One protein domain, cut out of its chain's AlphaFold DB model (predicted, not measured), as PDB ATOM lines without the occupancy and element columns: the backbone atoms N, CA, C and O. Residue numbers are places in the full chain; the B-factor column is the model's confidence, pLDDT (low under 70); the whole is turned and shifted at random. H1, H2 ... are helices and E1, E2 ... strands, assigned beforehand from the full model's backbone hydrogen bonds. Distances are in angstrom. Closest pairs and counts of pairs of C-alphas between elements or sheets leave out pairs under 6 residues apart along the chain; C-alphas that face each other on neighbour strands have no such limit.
ATOM      1  N   ARG A  10     230.514 316.234 183.979       68.62
ATOM      2  CA  ARG A  10     230.175 317.422 183.183       68.62
ATOM      3  C   ARG A  10     230.194 318.661 184.078       68.62
ATOM      4  O   ARG A  10     229.400 318.762 185.007       68.62
ATOM      5  N   SER A  11     231.063 319.617 183.766       81.31
ATOM      6  CA  SER A  11     231.016 320.950 184.369       81.31
ATOM      7  C   SER A  11     229.738 321.667 183.931       81.31
ATOM      8  O   SER A  11     229.432 321.709 182.737       81.31
ATOM      9  N   LEU A  12     228.997 322.220 184.892       89.56
ATOM     10  CA  LEU A  12     227.799 323.024 184.653       89.56
ATOM     11  C   LEU A  12     228.064 324.477 185.045       89.56
ATOM     12  O   LEU A  12     228.745 324.743 186.036       89.56
ATOM     13  N   THR A  13     227.507 325.417 184.285       93.06
ATOM     14  CA  THR A  13     227.512 326.834 184.664       93.06
ATOM     15  C   THR A  13     226.487 327.104 185.768       93.06
ATOM     16  O   THR A  13     225.523 326.354 185.941       93.06
ATOM     17  N   ILE A  14     226.637 328.219 186.491       94.81
ATOM     18  CA  ILE A  14     225.651 328.651 187.502       94.81
ATOM     19  C   ILE A  14     224.255 328.794 186.876       94.81
ATOM     20  O   ILE A  14     223.266 328.367 187.467       94.81
ATOM     21  N   ALA A  15     224.174 329.341 185.657       94.50
ATOM     22  CA  ALA A  15     222.918 329.448 184.919       94.50
ATOM     23  C   ALA A  15     222.293 328.066 184.665       94.50
ATOM     24  O   ALA A  15     221.119 327.872 184.958       94.50
ATOM     25  N   GLN A  16     223.087 327.083 184.227       94.69
ATOM     26  CA  GLN A  16     222.610 325.716 183.989       94.69
ATOM     27  C   GLN A  16     222.102 325.029 185.262       94.69
ATOM     28  O   GLN A  16     221.104 324.311 185.197       94.69
ATOM     29  N   VAL A  17     222.747 325.258 186.411       95.81
ATOM     30  CA  VAL A  17     222.288 324.745 187.715       95.81
ATOM     31  C   VAL A  17     220.952 325.379 188.121       95.81
ATOM     32  O   VAL A  17     220.042 324.679 188.566       95.81
ATOM     33  N   LEU A  18     220.794 326.691 187.934       96.75
ATOM     34  CA  LEU A  18     219.538 327.392 188.225       96.75
ATOM     35  C   LEU A  18     218.411 326.973 187.270       96.75
ATOM     36  O   LEU A  18     217.289 326.743 187.715       96.75
ATOM     37  N   ASP A  19     218.711 326.802 185.984       95.69
ATOM     38  CA  ASP A  19     217.766 326.289 184.989       95.69
ATOM     39  C   ASP A  19     217.334 324.847 185.307       95.69
ATOM     40  O   ASP A  19     216.158 324.511 185.163       95.69
ATOM     41  N   HIS A  20     218.251 324.005 185.798       94.81
ATOM     42  CA  HIS A  20     217.926 322.668 186.304       94.81
ATOM     43  C   HIS A  20     216.940 322.736 187.477       94.81
ATOM     44  O   HIS A  20     215.919 322.047 187.463       94.81
ATOM     45  N   LEU A  21     217.194 323.606 188.463       96.31
ATOM     46  CA  LEU A  21     216.276 323.814 189.586       96.31
ATOM     47  C   LEU A  21     214.890 324.266 189.112       96.31
ATOM     48  O   LEU A  21     213.893 323.721 189.578       96.31
ATOM     49  N   VAL A  22     214.818 325.199 188.155       96.25
ATOM     50  CA  VAL A  22     213.544 325.656 187.570       96.25
ATOM     51  C   VAL A  22     212.793 324.512 186.891       96.25
ATOM     52  O   VAL A  22     211.585 324.338 187.088       96.25
ATOM     53  N   ALA A  23     213.512 323.706 186.108       95.56
ATOM     54  CA  ALA A  23     212.953 322.554 185.414       95.56
ATOM     55  C   ALA A  23     212.360 321.538 186.399       95.56
ATOM     56  O   ALA A  23     211.236 321.066 186.198       95.56
ATOM     57  N   MET A  24     213.084 321.230 187.477       94.75
ATOM     58  CA  MET A  24     212.657 320.284 188.510       94.75
ATOM     59  C   MET A  24     211.492 320.811 189.345       94.75
ATOM     60  O   MET A  24     210.518 320.088 189.564       94.75
ATOM     61  N   ASP A  25     211.538 322.084 189.737       95.81
ATOM     62  CA  ASP A  25     210.459 322.756 190.465       95.81
ATOM     63  C   ASP A  25     209.149 322.795 189.663       95.81
ATOM     64  O   ASP A  25     208.072 322.871 190.253       95.81
ATOM     65  N   GLY A  26     209.212 322.668 188.333       95.25
ATOM     66  CA  GLY A  26     208.031 322.536 187.480       95.25
ATOM     67  C   GLY A  26     207.187 321.282 187.757       95.25
ATOM     68  O   GLY A  26     205.964 321.344 187.639       95.25
ATOM     69  N   LEU A  27     207.794 320.173 188.210       94.38
ATOM     70  CA  LEU A  27     207.046 318.977 188.637       94.38
ATOM     71  C   LEU A  27     206.147 319.295 189.837       94.38
ATOM     72  O   LEU A  27     204.951 318.998 189.825       94.38
ATOM     73  N   LEU A  28     206.724 319.957 190.842       95.12
ATOM     74  CA  LEU A  28     206.001 320.382 192.032       95.12
ATOM     75  C   LEU A  28     204.977 321.468 191.697       95.12
ATOM     76  O   LEU A  28     203.852 321.390 192.179       95.12
ATOM     77  N   ALA A  29     205.340 322.439 190.850       95.94
ATOM     78  CA  ALA A  29     204.458 323.516 190.408       95.94
ATOM     79  C   ALA A  29     203.159 322.959 189.814       95.94
ATOM     80  O   ALA A  29     202.082 323.283 190.316       95.94
ATOM     81  N   ARG A  30     203.256 322.033 188.847       94.94
ATOM     82  CA  ARG A  30     202.081 321.362 188.266       94.94
ATOM     83  C   ARG A  30     201.235 320.664 189.322       94.94
ATOM     84  O   ARG A  30     200.018 320.822 189.338       94.94
ATOM     85  N   ALA A  31     201.874 319.918 190.222       93.12
ATOM     86  CA  ALA A  31     201.174 319.158 191.251       93.12
ATOM     87  C   ALA A  31     200.409 320.043 192.248       93.12
ATOM     88  O   ALA A  31     199.401 319.608 192.801       93.12
ATOM     89  N   VAL A  32     200.857 321.284 192.468       94.44
ATOM     90  CA  VAL A  32     200.168 322.257 193.331       94.44
ATOM     91  C   VAL A  32     199.240 323.211 192.567       94.44
ATOM     92  O   VAL A  32     198.707 324.139 193.174       94.44
ATOM     93  N   GLY A  33     199.025 322.983 191.266       94.19
ATOM     94  CA  GLY A  33     198.116 323.767 190.421       94.19
ATOM     95  C   GLY A  33     198.717 325.052 189.839       94.19
ATOM     96  O   GLY A  33     197.974 325.925 189.399       94.19
ATOM     97  N   LEU A  34     200.043 325.193 189.848       95.88
ATOM     98  CA  LEU A  34     200.754 326.276 189.169       95.88
ATOM     99  C   LEU A  34     201.184 325.849 187.751       95.88
ATOM    100  O   LEU A  34     201.367 324.656 187.498       95.88
ATOM    101  N   PRO A  35     201.405 326.806 186.830       94.88
ATOM    102  CA  PRO A  35     201.952 326.507 185.510       94.88
ATOM    103  C   PRO A  35     203.337 325.845 185.576       94.88
ATOM    104  O   PRO A  35     204.174 326.198 186.411       94.88
ATOM    105  N   ASP A  36     203.602 324.918 184.652       94.56
ATOM    106  CA  ASP A  36     204.950 324.390 184.416       94.56
ATOM    107  C   ASP A  36     205.773 325.424 183.626       94.56
ATOM    108  O   ASP A  36     205.305 325.864 182.573       94.56
ATOM    109  N   PRO A  37     206.991 325.804 184.054       91.12
ATOM    110  CA  PRO A  37     207.846 326.710 183.282       91.12
ATOM    111  C   PRO A  37     208.241 326.173 181.896       91.12
ATOM    112  O   PRO A  37     208.627 326.968 181.041       91.12
ATOM    113  N   LEU A  38     208.159 324.857 181.657       91.56
ATOM    114  CA  LEU A  38     208.359 324.262 180.328       91.56
ATOM    115  C   LEU A  38     207.072 324.203 179.479       91.56
ATOM    116  O   LEU A  38     207.130 323.777 178.328       91.56
ATOM    117  N   GLY A  39     205.929 324.632 180.020       90.50
ATOM    118  CA  GLY A  39     204.639 324.624 179.331       90.50
ATOM    119  C   GLY A  39     203.941 323.261 179.290       90.50
ATOM    120  O   GLY A  39     204.305 322.306 179.987       90.50
ATOM    121  N   GLU A  40     202.883 323.183 178.484       87.19
ATOM    122  CA  GLU A  40     202.122 321.950 178.274       87.19
ATOM    123  C   GLU A  40     202.973 320.876 177.583       87.19
ATOM    124  O   GLU A  40     203.811 321.165 176.733       87.19
ATOM    125  N   GLY A  41     202.778 319.612 177.970       86.38
ATOM    126  CA  GLY A  41     203.561 318.494 177.431       86.38
ATOM    127  C   GLY A  41     205.001 318.413 177.950       86.38
ATOM    128  O   GLY A  41     205.769 317.576 177.476       86.38
ATOM    129  N   ALA A  42     205.378 319.236 178.937       91.06
ATOM    130  CA  ALA A  42     206.700 319.168 179.541       91.06
ATOM    131  C   ALA A  42     207.007 317.749 180.069       91.06
ATOM    132  O   ALA A  42     206.158 317.179 180.775       91.06
ATOM    133  N   PRO A  43     208.209 317.194 179.795       91.44
ATOM    134  CA  PRO A  43     208.553 315.821 180.162       91.44
ATOM    135  C   PRO A  43     208.329 315.535 181.651       91.44
ATOM    136  O   PRO A  43     208.391 316.437 182.489       91.44
ATOM    137  N   GLY A  44     208.032 314.283 181.997       87.56
ATOM    138  CA  GLY A  44     207.940 313.842 183.394       87.56
ATOM    139  C   GLY A  44     209.293 313.435 183.978       87.56
ATOM    140  O   GLY A  44     209.512 313.588 185.177       87.56
ATOM    141  N   ASP A  45     210.203 312.949 183.132       87.88
ATOM    142  CA  ASP A  45     211.523 312.485 183.549       87.88
ATOM    143  C   ASP A  45     212.442 313.665 183.943       87.88
ATOM    144  O   ASP A  45     212.619 314.595 183.149       87.88
ATOM    145  N   PRO A  46     213.051 313.649 185.147       86.44
ATOM    146  CA  PRO A  46     213.936 314.713 185.631       86.44
ATOM    147  C   PRO A  46     215.064 315.115 184.669       86.44
ATOM    148  O   PRO A  46     215.371 316.305 184.504       86.44
ATOM    149  N   LEU A  47     215.695 314.132 184.023       86.62
ATOM    150  CA  LEU A  47     216.825 314.369 183.132       86.62
ATOM    151  C   LEU A  47     216.348 314.962 181.805       86.62
ATOM    152  O   LEU A  47     216.915 315.951 181.337       86.62
ATOM    153  N   GLU A  48     215.292 314.400 181.220       91.94
ATOM    154  CA  GLU A  48     214.696 314.922 179.988       91.94
ATOM    155  C   GLU A  48     214.218 316.364 180.152       91.94
ATOM    156  O   GLU A  48     214.441 317.177 179.251       91.94
ATOM    157  N   ARG A  49     213.628 316.705 181.308       92.94
ATOM    158  CA  ARG A  49     213.228 318.081 181.647       92.94
ATOM    159  C   ARG A  49     214.415 319.030 181.675       92.94
ATOM    160  O   ARG A  49     214.369 320.080 181.047       92.94
ATOM    161  N   THR A  50     215.485 318.643 182.366       92.19
ATOM    162  CA  THR A  50     216.701 319.461 182.478       92.19
ATOM    163  C   THR A  50     217.310 319.737 181.103       92.19
ATOM    164  O   THR A  50     217.581 320.885 180.751       92.19
ATOM    165  N   GLU A  51     217.458 318.695 180.283       92.69
ATOM    166  CA  GLU A  51     217.999 318.823 178.928       92.69
ATOM    167  C   GLU A  51     217.063 319.620 178.003       92.69
ATOM    168  O   GLU A  51     217.538 320.354 177.135       92.69
ATOM    169  N   ALA A  52     215.740 319.507 178.169       92.75
ATOM    170  CA  ALA A  52     214.770 320.310 177.426       92.75
ATOM    171  C   ALA A  52     214.878 321.800 177.781       92.75
ATOM    172  O   ALA A  52     214.913 322.632 176.874       92.75
ATOM    173  N   THR A  53     215.019 322.136 179.067       91.94
ATOM    174  CA  THR A  53     215.244 323.519 179.506       91.94
ATOM    175  C   THR A  53     216.540 324.074 178.932       91.94
ATOM    176  O   THR A  53     216.527 325.155 178.349       91.94
ATOM    177  N   TRP A  54     217.652 323.340 179.013       91.56
ATOM    178  CA  TRP A  54     218.921 323.813 178.449       91.56
ATOM    179  C   TRP A  54     218.863 323.992 176.930       91.56
ATOM    180  O   TRP A  54     219.418 324.962 176.417       91.56
ATOM    181  N   ARG A  55     218.152 323.117 176.204       90.06
ATOM    182  CA  ARG A  55     217.899 323.287 174.762       90.06
ATOM    183  C   ARG A  55     217.080 324.543 174.466       90.06
ATOM    184  O   ARG A  55     217.431 325.282 173.551       90.06
ATOM    185  N   LEU A  56     216.033 324.812 175.245       87.56
ATOM    186  CA  LEU A  56     215.200 326.009 175.097       87.56
ATOM    187  C   LEU A  56     215.998 327.293 175.374       87.56
ATOM    188  O   LEU A  56     215.924 328.258 174.611       87.56
ATOM    189  N   VAL A  57     216.798 327.300 176.441       86.62
ATOM    190  CA  VAL A  57     217.663 328.437 176.787       86.62
ATOM    191  C   VAL A  57     218.725 328.662 175.709       86.62
ATOM    192  O   VAL A  57     218.915 329.794 175.275       86.62
ATOM    193  N   ALA A  58     219.353 327.601 175.200       84.75
ATOM    194  CA  ALA A  58     220.318 327.707 174.108       84.75
ATOM    195  C   ALA A  58     219.683 328.229 172.805       84.75
ATOM    196  O   ALA A  58     220.280 329.062 172.127       84.75
ATOM    197  N   ALA A  59     218.468 327.783 172.466       84.31
ATOM    198  CA  ALA A  59     217.752 328.244 171.276       84.31
ATOM    199  C   ALA A  59     217.350 329.727 171.370       84.31
ATOM    200  O   ALA A  59     217.464 330.464 170.393       84.31
ATOM    201  N   THR A  60     216.919 330.177 172.552       78.75
ATOM    202  CA  THR A  60     216.528 331.580 172.794       78.75
ATOM    203  C   THR A  60     217.719 332.533 172.907       78.75
ATOM    204  O   THR A  60     217.560 333.723 172.651       78.75
ATOM    205  N   ALA A  61     218.914 332.026 173.225       72.75
ATOM    206  CA  ALA A  61     220.156 332.803 173.239       72.75
ATOM    207  C   ALA A  61     220.702 333.140 171.831       72.75
ATOM    208  O   ALA A  61     221.630 333.934 171.724       72.75
ATOM    209  N   GLY A  62     220.133 332.552 170.768       53.31
ATOM    210  CA  GLY A  62     220.205 332.991 169.368       53.31
ATOM    211  C   GLY A  62     221.512 333.627 168.869       53.31
ATOM    212  O   GLY A  62     221.598 334.848 168.829       53.31
ATOM    213  N   GLY A  63     222.465 332.815 168.388       52.28
ATOM    214  CA  GLY A  63     223.417 333.102 167.284       52.28
ATOM    215  C   GLY A  63     224.276 334.383 167.281       52.28
ATOM    216  O   GLY A  63     225.070 334.570 166.364       52.28
ATOM    217  N   THR A  64     224.151 335.258 168.267       54.81
ATOM    218  CA  THR A  64     224.873 336.525 168.410       54.81
ATOM    219  C   THR A  64     225.739 336.449 169.659       54.81
ATOM    220  O   THR A  64     225.463 335.637 170.537       54.81
ATOM    221  N   ALA A  65     226.847 337.204 169.651       55.97
ATOM    222  CA  ALA A  65     227.980 337.127 170.578       55.97
ATOM    223  C   ALA A  65     227.641 336.497 171.938       55.97
ATOM    224  O   ALA A  65     226.744 336.989 172.622       55.97
ATOM    225  N   ALA A  66     228.371 335.428 172.294       67.38
ATOM    226  CA  ALA A  66     228.173 334.657 173.517       67.38
ATOM    227  C   ALA A  66     227.797 335.580 174.678       67.38
ATOM    228  O   ALA A  66     228.576 336.453 175.070       67.38
ATOM    229  N   GLU A  67     226.570 335.421 175.173       72.31
ATOM    230  CA  GLU A  67     226.094 336.210 176.294       72.31
ATOM    231  C   GLU A  67     227.108 336.115 177.453       72.31
ATOM    232  O   GLU A  67     227.549 335.009 177.787       72.31
ATOM    233  N   PRO A  68     227.443 337.236 178.122       85.00
ATOM    234  CA  PRO A  68     228.265 337.183 179.319       85.00
ATOM    235  C   PRO A  68     227.654 336.244 180.365       85.00
ATOM    236  O   PRO A  68     226.497 336.412 180.754       85.00
ATOM    237  N   GLU A  69     228.445 335.308 180.895       84.94
ATOM    238  CA  GLU A  69     227.977 334.292 181.856       84.94
ATOM    239  C   GLU A  69     227.230 334.889 183.057       84.94
ATOM    240  O   GLU A  69     226.257 334.316 183.548       84.94
ATOM    241  N   ARG A  70     227.644 336.082 183.509       86.44
ATOM    242  CA  ARG A  70     226.975 336.813 184.596       86.44
ATOM    243  C   ARG A  70     225.538 337.194 184.252       86.44
ATOM    244  O   ARG A  70     224.674 337.131 185.123       86.44
ATOM    245  N   LEU A  71     225.279 337.592 183.008       89.19
ATOM    246  CA  LEU A  71     223.945 337.982 182.560       89.19
ATOM    247  C   LEU A  71     223.041 336.750 182.408       89.19
ATOM    248  O   LEU A  71     221.897 336.781 182.871       89.19
ATOM    249  N   ALA A  72     223.585 335.641 181.893       90.00
ATOM    250  CA  ALA A  72     222.885 334.359 181.847       90.00
ATOM    251  C   ALA A  72     222.499 333.892 183.261       90.00
ATOM    252  O   ALA A  72     221.340 333.555 183.518       90.00
ATOM    253  N   ALA A  73     223.443 333.943 184.208       91.88
ATOM    254  CA  ALA A  73     223.203 333.585 185.603       91.88
ATOM    255  C   ALA A  73     222.162 334.501 186.266       91.88
ATOM    256  O   ALA A  73     221.272 334.006 186.952       91.88
ATOM    257  N   ALA A  74     222.219 335.816 186.025       93.62
ATOM    258  CA  ALA A  74     221.242 336.765 186.558       93.62
ATOM    259  C   ALA A  74     219.820 336.482 186.049       93.62
ATOM    260  O   ALA A  74     218.870 336.497 186.831       93.62
ATOM    261  N   ARG A  75     219.657 336.159 184.759       92.81
ATOM    262  CA  ARG A  75     218.346 335.787 184.205       92.81
ATOM    263  C   ARG A  75     217.820 334.473 184.764       92.81
ATOM    264  O   ARG A  75     216.655 334.418 185.157       92.81
ATOM    265  N   ALA A  76     218.659 333.440 184.816       94.25
ATOM    266  CA  ALA A  76     218.285 332.157 185.406       94.25
ATOM    267  C   ALA A  76     217.899 332.324 186.888       94.25
ATOM    268  O   ALA A  76     216.893 331.776 187.339       94.25
ATOM    269  N   TRP A  77     218.630 333.168 187.625       95.81
ATOM    270  CA  TRP A  77     218.330 333.500 189.016       95.81
ATOM    271  C   TRP A  77     216.973 334.186 189.172       95.81
ATOM    272  O   TRP A  77     216.201 333.784 190.041       95.81
ATOM    273  N   THR A  78     216.643 335.167 188.327       96.69
ATOM    274  CA  THR A  78     215.333 335.840 188.361       96.69
ATOM    275  C   THR A  78     214.193 334.841 188.167       96.69
ATOM    276  O   THR A  78     213.285 334.796 188.998       96.69
ATOM    277  N   ARG A  79     214.285 333.965 187.152       95.25
ATOM    278  CA  ARG A  79     213.277 332.919 186.890       95.25
ATOM    279  C   ARG A  79     213.110 331.978 188.084       95.25
ATOM    280  O   ARG A  79     211.995 331.771 188.563       95.25
ATOM    281  N   TRP A  80     214.221 331.455 188.608       96.69
ATOM    282  CA  TRP A  80     214.211 330.593 189.791       96.69
ATOM    283  C   TRP A  80     213.606 331.299 191.008       96.69
ATOM    284  O   TRP A  80     212.826 330.707 191.762       96.69
ATOM    285  N   ARG A  81     213.932 332.580 191.209       97.44
ATOM    286  CA  ARG A  81     213.465 333.360 192.356       97.44
ATOM    287  C   ARG A  81     211.966 333.631 192.295       97.44
ATOM    288  O   ARG A  81     211.307 333.575 193.335       97.44
ATOM    289  N   GLU A  82     211.431 333.919 191.116       97.31
ATOM    290  CA  GLU A  82     209.999 334.121 190.883       97.31
ATOM    291  C   GLU A  82     209.208 332.832 191.121       97.31
ATOM    292  O   GLU A  82     208.308 332.819 191.964       97.31
ATOM    293  N   GLN A  83     209.615 331.725 190.496       97.19
ATOM    294  CA  GLN A  83     208.976 330.422 190.699       97.19
ATOM    295  C   GLN A  83     209.040 329.972 192.167       97.19
ATOM    296  O   GLN A  83     208.040 329.524 192.729       97.19
ATOM    297  N   SER A  84     210.190 330.160 192.824       96.62
ATOM    298  CA  SER A  84     210.356 329.869 194.254       96.62
ATOM    299  C   SER A  84     209.346 330.622 195.117       96.62
ATOM    300  O   SER A  84     208.789 330.056 196.057       96.62
ATOM    301  N   ARG A  85     209.113 331.908 194.823       97.19
ATOM    302  CA  ARG A  85     208.147 332.730 195.564       97.19
ATOM    303  C   ARG A  85     206.726 332.220 195.361       97.19
ATOM    304  O   ARG A  85     205.996 332.125 196.343       97.19
ATOM    305  N   GLU A  86     206.347 331.866 194.136       97.56
ATOM    306  CA  GLU A  86     205.005 331.344 193.854       97.56
ATOM    307  C   GLU A  86     204.748 329.979 194.491       97.56
ATOM    308  O   GLU A  86     203.680 329.776 195.074       97.56
ATOM    309  N   LEU A  87     205.734 329.080 194.480       96.88
ATOM    310  CA  LEU A  87     205.654 327.805 195.197       96.88
ATOM    311  C   LEU A  87     205.437 328.031 196.697       96.88
ATOM    312  O   LEU A  87     204.452 327.558 197.260       96.88
ATOM    313  N   VAL A  88     206.291 328.831 197.342       95.00
ATOM    314  CA  VAL A  88     206.181 329.099 198.787       95.00
ATOM    315  C   VAL A  88     204.854 329.779 199.143       95.00
ATOM    316  O   VAL A  88     204.208 329.381 200.112       95.00
ATOM    317  N   ARG A  89     204.400 330.760 198.352       96.19
ATOM    318  CA  ARG A  89     203.085 331.401 198.544       96.19
ATOM    319  C   ARG A  89     201.945 330.398 198.399       96.19
ATOM    320  O   ARG A  89     200.991 330.447 199.169       96.19
ATOM    321  N   THR A  90     202.040 329.491 197.434       95.44
ATOM    322  CA  THR A  90     201.031 328.452 197.205       95.44
ATOM    323  C   THR A  90     200.987 327.460 198.360       95.44
ATOM    324  O   THR A  90     199.900 327.199 198.863       95.44
ATOM    325  N   ALA A  91     202.136 326.996 198.858       91.38
ATOM    326  CA  ALA A  91     202.194 326.156 200.056       91.38
ATOM    327  C   ALA A  91     201.590 326.856 201.283       91.38
ATOM    328  O   ALA A  91     200.779 326.264 201.991       91.38
ATOM    329  N   ALA A  92     201.929 328.131 201.502       90.75
ATOM    330  CA  ALA A  92     201.388 328.915 202.611       90.75
ATOM    331  C   ALA A  92     199.859 329.074 202.527       90.75
ATOM    332  O   ALA A  92     199.181 328.956 203.544       90.75
ATOM    333  N   ARG A  93     199.308 329.296 201.323       91.50
ATOM    334  CA  ARG A  93     197.852 329.355 201.093       91.50
ATOM    335  C   ARG A  93     197.166 328.005 201.279       91.50
ATOM    336  O   ARG A  93     196.056 327.960 201.795       91.50
ATOM    337  N   GLN A  94     197.796 326.921 200.829       87.25
ATOM    338  CA  GLN A  94     197.236 325.574 200.950       87.25
ATOM    339  C   GLN A  94     197.181 325.097 202.406       87.25
ATOM    340  O   GLN A  94     196.261 324.350 202.747       87.25
ATOM    341  N   GLY A  95     198.136 325.530 203.238       80.25
ATOM    342  CA  GLY A  95     198.203 325.201 204.661       80.25
ATOM    343  C   GLY A  95     198.252 323.694 204.946       80.25
ATOM    344  O   GLY A  95     198.540 322.878 204.068       80.25
ATOM    345  N   GLY A  96     197.949 323.330 206.194       82.69
ATOM    346  CA  GLY A  96     197.836 321.942 206.649       82.69
ATOM    347  C   GLY A  96     198.994 321.469 207.527       82.69
ATOM    348  O   GLY A  96     200.030 322.129 207.663       82.69
ATOM    349  N   ARG A  97     198.795 320.314 208.162       86.25
ATOM    350  CA  ARG A  97     199.804 319.643 208.988       86.25
ATOM    351  C   ARG A  97     200.737 318.808 208.111       86.25
ATOM    352  O   ARG A  97     200.364 318.327 207.042       86.25
ATOM    353  N   THR A  98     201.961 318.589 208.587       85.31
ATOM    354  CA  THR A  98     202.913 317.655 207.967       85.31
ATOM    355  C   THR A  98     202.249 316.294 207.732       85.31
ATOM    356  O   THR A  98     201.649 315.744 208.653       85.31
ATOM    357  N   GLY A  99     202.358 315.754 206.515       84.94
ATOM    358  CA  GLY A  99     201.764 314.458 206.160       84.94
ATOM    359  C   GLY A  99     200.278 314.476 205.787       84.94
ATOM    360  O   GLY A  99     199.791 313.472 205.284       84.94
ATOM    361  N   GLU A 100     199.554 315.575 206.009       89.38
ATOM    362  CA  GLU A 100     198.096 315.613 205.823       89.38
ATOM    363  C   GLU A 100     197.694 315.699 204.350       89.38
ATOM    364  O   GLU A 100     196.795 314.999 203.889       89.38
ATOM    365  N   ARG A 101     198.370 316.568 203.594       90.38
ATOM    366  CA  ARG A 101     198.090 316.761 202.174       90.38
ATOM    367  C   ARG A 101     198.983 315.864 201.338       90.38
ATOM    368  O   ARG A 101     200.203 315.903 201.478       90.38
ATOM    369  N   MET A 102     198.365 315.142 200.415       89.50
ATOM    370  CA  MET A 102     199.036 314.236 199.496       89.50
ATOM    371  C   MET A 102     199.077 314.826 198.084       89.50
ATOM    372  O   MET A 102     198.142 315.501 197.653       89.50
ATOM    373  N   LEU A 103     200.173 314.579 197.375       90.06
ATOM    374  CA  LEU A 103     200.380 314.907 195.970       90.06
ATOM    375  C   LEU A 103     200.620 313.623 195.173       90.06
ATOM    376  O   LEU A 103     201.154 312.665 195.736       90.06
ATOM    377  N   PRO A 104     200.323 313.602 193.863       89.00
ATOM    378  CA  PRO A 104     200.801 312.539 192.988       89.00
ATOM    379  C   PRO A 104     202.323 312.395 193.099       89.00
ATOM    380  O   PRO A 104     203.041 313.392 193.171       89.00
ATOM    381  N   ALA A 105     202.844 311.171 193.073       84.00
ATOM    382  CA  ALA A 105     204.285 310.927 193.154       84.00
ATOM    383  C   ALA A 105     205.092 311.572 192.019       84.00
ATOM    384  O   ALA A 105     206.281 311.825 192.179       84.00
ATOM    385  N   THR A 106     204.441 311.888 190.898       85.94
ATOM    386  CA  THR A 106     205.009 312.665 189.787       85.94
ATOM    387  C   THR A 106     205.327 314.121 190.152       85.94
ATOM    388  O   THR A 106     205.943 314.822 189.354       85.94
ATOM    389  N   ALA A 107     204.949 314.586 191.349       87.44
ATOM    390  CA  ALA A 107     205.347 315.881 191.903       87.44
ATOM    391  C   ALA A 107     206.846 315.963 192.254       87.44
ATOM    392  O   ALA A 107     207.366 317.054 192.491       87.44
ATOM    393  N   CYS A 108     207.550 314.829 192.300       82.50
ATOM    394  CA  CYS A 108     209.005 314.755 192.408       82.50
ATOM    395  C   CYS A 108     209.555 313.636 191.511       82.50
ATOM    396  O   CYS A 108     208.806 313.007 190.769       82.50
ATOM    397  N   ASP A 109     210.863 313.366 191.589       74.12
ATOM    398  CA  ASP A 109     211.444 312.182 190.949       74.12
ATOM    399  C   ASP A 109     210.783 310.902 191.524       74.12
ATOM    400  O   ASP A 109     210.898 310.650 192.734       74.12
ATOM    401  N   PRO A 110     210.095 310.095 190.689       60.38
ATOM    402  CA  PRO A 110     209.384 308.890 191.119       60.38
ATOM    403  C   PRO A 110     210.280 307.834 191.784       60.38
ATOM    404  O   PRO A 110     209.786 306.984 192.529       60.38
ATOM    405  N   GLY A 111     211.593 307.861 191.528       61.66
ATOM    406  CA  GLY A 111     212.559 306.920 192.094       61.66
ATOM    407  C   GLY A 111     212.939 307.193 193.553       61.66
ATOM    408  O   GLY A 111     213.588 306.345 194.173       61.66
ATOM    409  N   LEU A 112     212.552 308.349 194.107       66.44
ATOM    410  CA  LEU A 112     213.012 308.788 195.426       66.44
ATOM    411  C   LEU A 112     212.334 308.040 196.575       66.44
ATOM    412  O   LEU A 112     213.015 307.669 197.525       66.44
ATOM    413  N   PHE A 113     211.028 307.785 196.515       67.44
ATOM    414  CA  PHE A 113     210.297 307.238 197.662       67.44
ATOM    415  C   PHE A 113     209.931 305.754 197.466       67.44
ATOM    416  O   PHE A 113     209.111 305.424 196.603       67.44
ATOM    417  N   PRO A 114     210.519 304.824 198.249       59.53
ATOM    418  CA  PRO A 114     210.131 303.417 198.220       59.53
ATOM    419  C   PRO A 114     208.660 303.210 198.578       59.53
ATOM    420  O   PRO A 114     208.114 303.891 199.436       59.53
ATOM    421  N   GLY A 115     208.037 302.201 197.965       53.81
ATOM    422  CA  GLY A 115     206.692 301.750 198.339       53.81
ATOM    423  C   GLY A 115     205.535 302.427 197.625       53.81
ATOM    424  O   GLY A 115     204.414 301.938 197.694       53.81
ATOM    425  N   LEU A 116     205.826 303.460 196.842       54.00
ATOM    426  CA  LEU A 116     204.886 304.060 195.906       54.00
ATOM    427  C   LEU A 116     204.397 303.055 194.841       54.00
ATOM    428  O   LEU A 116     203.222 303.015 194.506       54.00
ATOM    429  N   GLY A 117     205.270 302.167 194.362       44.78
ATOM    430  CA  GLY A 117     204.974 301.264 193.239       44.78
ATOM    431  C   GLY A 117     203.969 300.126 193.484       44.78
ATOM    432  O   GLY A 117     203.819 299.293 192.599       44.78
ATOM    433  N   ALA A 118     203.329 300.041 194.657       51.22
ATOM    434  CA  ALA A 118     202.288 299.041 194.939       51.22
ATOM    435  C   ALA A 118     200.859 299.610 194.876       51.22
ATOM    436  O   ALA A 118     199.902 298.838 194.846       51.22
ATOM    437  N   ALA A 119     200.706 300.937 194.865       56.41
ATOM    438  CA  ALA A 119     199.415 301.595 194.723       56.41
ATOM    439  C   ALA A 119     199.153 301.937 193.249       56.41
ATOM    440  O   ALA A 119     200.073 302.332 192.535       56.41
ATOM    441  N   THR A 120     197.897 301.825 192.812       58.91
ATOM    442  CA  THR A 120     197.447 302.233 191.468       58.91
ATOM    443  C   THR A 120     197.786 303.698 191.175       58.91
ATOM    444  O   THR A 120     198.119 304.041 190.046       58.91
ATOM    445  N   GLU A 121     197.780 304.541 192.215       70.88
ATOM    446  CA  GLU A 121     198.180 305.946 192.166       70.88
ATOM    447  C   GLU A 121     199.121 306.269 193.338       70.88
ATOM    448  O   GLU A 121     198.669 306.541 194.452       70.88
ATOM    449  N   PRO A 122     200.446 306.206 193.139       78.69
ATOM    450  CA  PRO A 122     201.391 306.548 194.187       78.69
ATOM    451  C   PRO A 122     201.287 308.015 194.599       78.69
ATOM    452  O   PRO A 122     201.300 308.906 193.746       78.69
ATOM    453  N   GLN A 123     201.265 308.269 195.908       85.75
ATOM    454  CA  GLN A 123     201.188 309.614 196.471       85.75
ATOM    455  C   GLN A 123     202.297 309.895 197.485       85.75
ATOM    456  O   GLN A 123     202.686 309.022 198.257       85.75
ATOM    457  N   ILE A 124     202.761 311.142 197.521       87.88
ATOM    458  CA  ILE A 124     203.739 311.643 198.493       87.88
ATOM    459  C   ILE A 124     203.130 312.775 199.322       87.88
ATOM    460  O   ILE A 124     202.338 313.554 198.791       87.88
ATOM    461  N   PRO A 125     203.510 312.934 200.599       90.19
ATOM    462  CA  PRO A 125     203.133 314.120 201.351       90.19
ATOM    463  C   PRO A 125     203.636 315.403 200.679       90.19
ATOM    464  O   PRO A 125     204.793 315.478 200.261       90.19
ATOM    465  N   LEU A 126     202.808 316.451 200.659       91.50
ATOM    466  CA  LEU A 126     203.201 317.796 200.228       91.50
ATOM    467  C   LEU A 126     204.467 318.250 200.970       91.50
ATOM    468  O   LEU A 126     205.394 318.780 200.361       91.50
ATOM    469  N   SER A 127     204.524 317.996 202.281       91.81
ATOM    470  CA  SER A 127     205.685 318.308 203.119       91.81
ATOM    471  C   SER A 127     206.963 317.643 202.613       91.81
ATOM    472  O   SER A 127     208.005 318.290 202.567       91.81
ATOM    473  N   ASP A 128     206.882 316.389 202.171       91.44
ATOM    474  CA  ASP A 128     208.031 315.631 201.670       91.44
ATOM    475  C   ASP A 128     208.460 316.110 200.279       91.44
ATOM    476  O   ASP A 128     209.656 316.143 199.982       91.44
ATOM    477  N   ALA A 129     207.516 316.553 199.444       92.19
ATOM    478  CA  ALA A 129     207.820 317.170 198.155       92.19
ATOM    479  C   ALA A 129     208.570 318.507 198.325       92.19
ATOM    480  O   ALA A 129     209.588 318.746 197.669       92.19
ATOM    481  N   TYR A 130     208.135 319.355 199.264       94.19
ATOM    482  CA  TYR A 130     208.840 320.600 199.599       94.19
ATOM    483  C   TYR A 130     210.178 320.351 200.297       94.19
ATOM    484  O   TYR A 130     211.141 321.080 200.054       94.19
ATOM    485  N   LEU A 131     210.276 319.309 201.119       93.94
ATOM    486  CA  LEU A 131     211.529 318.922 201.758       93.94
ATOM    487  C   LEU A 131     212.533 318.369 200.737       93.94
ATOM    488  O   LEU A 131     213.715 318.698 200.806       93.94
ATOM    489  N   ASN A 132     212.067 317.624 199.726       92.62
ATOM    490  CA  ASN A 132     212.887 317.228 198.580       92.62
ATOM    491  C   ASN A 132     213.432 318.442 197.825       92.62
ATOM    492  O   ASN A 132     214.617 318.502 197.500       92.62
ATOM    493  N   ARG A 133     212.571 319.426 197.565       94.81
ATOM    494  CA  ARG A 133     212.977 320.681 196.938       94.81
ATOM    495  C   ARG A 133     214.015 321.422 197.782       94.81
ATOM    496  O   ARG A 133     215.010 321.901 197.240       94.81
ATOM    497  N   ALA A 134     213.804 321.512 199.095       96.00
ATOM    498  CA  ALA A 134     214.749 322.139 200.015       96.00
ATOM    499  C   ALA A 134     216.115 321.433 199.989       96.00
ATOM    500  O   ALA A 134     217.142 322.107 199.929       96.00
ATOM    501  N   PHE A 135     216.123 320.096 199.948       95.12
ATOM    502  CA  PHE A 135     217.333 319.288 199.795       95.12
ATOM    503  C   PHE A 135     218.103 319.638 198.512       95.12
ATOM    504  O   PHE A 135     219.304 319.907 198.567       95.12
ATOM    505  N   ALA A 136     217.414 319.676 197.367       93.31
ATOM    506  CA  ALA A 136     218.022 320.017 196.080       93.31
ATOM    507  C   ALA A 136     218.559 321.459 196.065       93.31
ATOM    508  O   ALA A 136     219.696 321.693 195.659       93.31
ATOM    509  N   CYS A 137     217.781 322.422 196.574       95.75
ATOM    510  CA  CYS A 137     218.203 323.822 196.667       95.75
ATOM    511  C   CYS A 137     219.452 323.988 197.539       95.75
ATOM    512  O   CYS A 137     220.373 324.694 197.144       95.75
ATOM    513  N   TRP A 138     219.498 323.342 198.706       96.31
ATOM    514  CA  TRP A 138     220.656 323.406 199.599       96.31
ATOM    515  C   TRP A 138     221.901 322.765 198.972       96.31
ATOM    516  O   TRP A 138     222.976 323.364 198.997       96.31
ATOM    517  N   THR A 139     221.744 321.595 198.347       93.62
ATOM    518  CA  THR A 139     222.837 320.898 197.650       93.62
ATOM    519  C   THR A 139     223.442 321.786 196.562       93.62
ATOM    520  O   THR A 139     224.645 322.045 196.564       93.62
ATOM    521  N   HIS A 140     222.602 322.322 195.673       94.62
ATOM    522  CA  HIS A 140     223.062 323.146 194.558       94.62
ATOM    523  C   HIS A 140     223.538 324.538 194.982       94.62
ATOM    524  O   HIS A 140     224.445 325.085 194.359       94.62
ATOM    525  N   ALA A 141     223.004 325.100 196.069       95.06
ATOM    526  CA  ALA A 141     223.585 326.290 196.682       95.06
ATOM    527  C   ALA A 141     225.016 326.016 197.172       95.06
ATOM    528  O   ALA A 141     225.890 326.853 196.966       95.06
ATOM    529  N   GLY A 142     225.282 324.831 197.732       93.56
ATOM    530  CA  GLY A 142     226.634 324.389 198.083       93.56
ATOM    531  C   GLY A 142     227.556 324.204 196.871       93.56
ATOM    532  O   GLY A 142     228.742 324.526 196.948       93.56
ATOM    533  N   ASP A 143     227.039 323.726 195.737       91.94
ATOM    534  CA  ASP A 143     227.803 323.652 194.481       91.94
ATOM    535  C   ASP A 143     228.192 325.045 193.974       91.94
ATOM    536  O   ASP A 143     229.362 325.289 193.677       91.94
ATOM    537  N   ILE A 144     227.231 325.974 193.939       93.56
ATOM    538  CA  ILE A 144     227.455 327.363 193.515       93.56
ATOM    539  C   ILE A 144     228.422 328.062 194.470       93.56
ATOM    540  O   ILE A 144     229.380 328.674 194.011       93.56
ATOM    541  N   ALA A 145     228.211 327.943 195.783       95.00
ATOM    542  CA  ALA A 145     229.053 328.573 196.794       95.00
ATOM    543  C   ALA A 145     230.516 328.136 196.669       95.00
ATOM    544  O   ALA A 145     231.405 328.981 196.669       95.00
ATOM    545  N   ARG A 146     230.770 326.837 196.455       91.62
ATOM    546  CA  ARG A 146     232.124 326.334 196.176       91.62
ATOM    547  C   ARG A 146     232.706 326.897 194.882       91.62
ATOM    548  O   ARG A 146     233.898 327.174 194.839       91.62
ATOM    549  N   ALA A 147     231.894 327.051 193.838       91.06
ATOM    550  CA  ALA A 147     232.353 327.573 192.553       91.06
ATOM    551  C   ALA A 147     232.763 329.055 192.613       91.06
ATOM    552  O   ALA A 147     233.599 329.479 191.819       91.06
ATOM    553  N   VAL A 148     232.193 329.833 193.540       92.75
ATOM    554  CA  VAL A 148     232.486 331.268 193.710       92.75
ATOM    555  C   VAL A 148     233.257 331.596 194.994       92.75
ATOM    556  O   VAL A 148     233.340 332.765 195.359       92.75
ATOM    557  N   ASP A 149     233.793 330.582 195.678       94.62
ATOM    558  CA  ASP A 149     234.515 330.708 196.953       94.62
ATOM    559  C   ASP A 149     233.731 331.480 198.038       94.62
ATOM    560  O   ASP A 149     234.250 332.338 198.750       94.62
ATOM    561  N   TYR A 150     232.427 331.197 198.143       94.00
ATOM    562  CA  TYR A 150     231.530 331.814 199.120       94.00
ATOM    563  C   TYR A 150     231.352 330.921 200.363       94.00
ATOM    564  O   TYR A 150     231.031 329.737 200.216       94.00
ATOM    565  N   PRO A 151     231.487 331.461 201.592       94.50
ATOM    566  CA  PRO A 151     231.280 330.693 202.817       94.50
ATOM    567  C   PRO A 151     229.792 330.353 202.989       94.50
ATOM    568  O   PRO A 151     228.967 331.217 203.289       94.50
ATOM    569  N   TYR A 152     229.443 329.082 202.785       93.69
ATOM    570  CA  TYR A 152     228.069 328.593 202.872       93.69
ATOM    571  C   TYR A 152     227.954 327.442 203.870       93.69
ATOM    572  O   TYR A 152     228.382 326.319 203.600       93.69
ATOM    573  N   GLU A 153     227.374 327.750 205.028       92.56
ATOM    574  CA  GLU A 153     227.223 326.806 206.132       92.56
ATOM    575  C   GLU A 153     226.025 325.858 205.947       92.56
ATOM    576  O   GLU A 153     225.059 326.186 205.245       92.56
TER     577      GLU A 153
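This is residues 10 to 153 of the 269 residues of an uncharacterized protein of Streptomyces xiamenensis (UniProt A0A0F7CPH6). Helix H1 runs through the core, with H3 and H4 lengthwise on two sides of it and H2 slanting over a third. A small hairpin of two short strands, E1 and E2, sits at one end, where H1 and H3 end and H4 begins, and residues 62 to 68 stick out at the other. The 144 printed residues include four named helices and two named strands, in the order H1, H2, H3, E1, E2, H4; the sheet, E1 beside E2, is antiparallel, and the class is mostly helix. The whole is compact, with a radius of gyration of the C-alphas of 16.2 A and spans of 51 by 37 by 30 A.

Look first at E1, residues 102 to 104, and E2, residues 123 to 125: they form a hairpin, antiparallel at 138 degrees, and N 103 and O 124 are 2.8 A apart, within hydrogen-bond range. From E2 a tight link leads into H4, residues 126 to 147; the closest C-alphas of E1 and H4 are those of Met 102 and Leu 126, 5.5 A apart. H4 touches the hub H1, residues 14 to 31, at a shallow tilt of 3 degrees, opposite ways; their closest C-alphas, of Ile 14 and Ile 144, are 6.4 A apart. H1 also touches H3, residues 69 to 94, at a shallow tilt of 23 degrees, the same way, with the C-alphas of Ala 15 and Ala 73 closest at 4.2 A. With its residues 16 to 24 alone, H1 touches H2, residues 46 to 60, at a steep tilt of 59 degrees, opposite ways; the closest C-alphas, of His 20 and Thr 50, are 5.1 A apart. H3 and H4 are near each other, while H2 is apart from H3 and from H4. Every O i to N i+4 pair is within hydrogen-bond range in H2, H3 and H4, and 12 of 14 are in H1.

Find C-alpha 14 at (225.651, 328.651, 187.502); from there H1 runs 26.5 A to C-alpha 31. H2, residues 46 to 60, is 21.4 A long, and H3, the longest helix, runs 37.2 A from C-alpha 69 to C-alpha 94 at (197.236, 325.574, 200.950). E1 is 7.0 A long and E2 6.9 A. H4 runs 31.7 A from C-alpha 126 to C-alpha 147 at (232.353, 327.573, 192.553).

Look at Ala 65 and Ala 118 for the two C-alphas farthest apart, at 52.0 A. The printed part has no cut. The links H1 to H2, 14 residues, and E1 to E2, 18 residues, are long. In the B-factor column you will find a mean pLDDT of 87.2 over the printed part, with values under 70 at residue 10, residues 62 to 66 and residues 110 to 120.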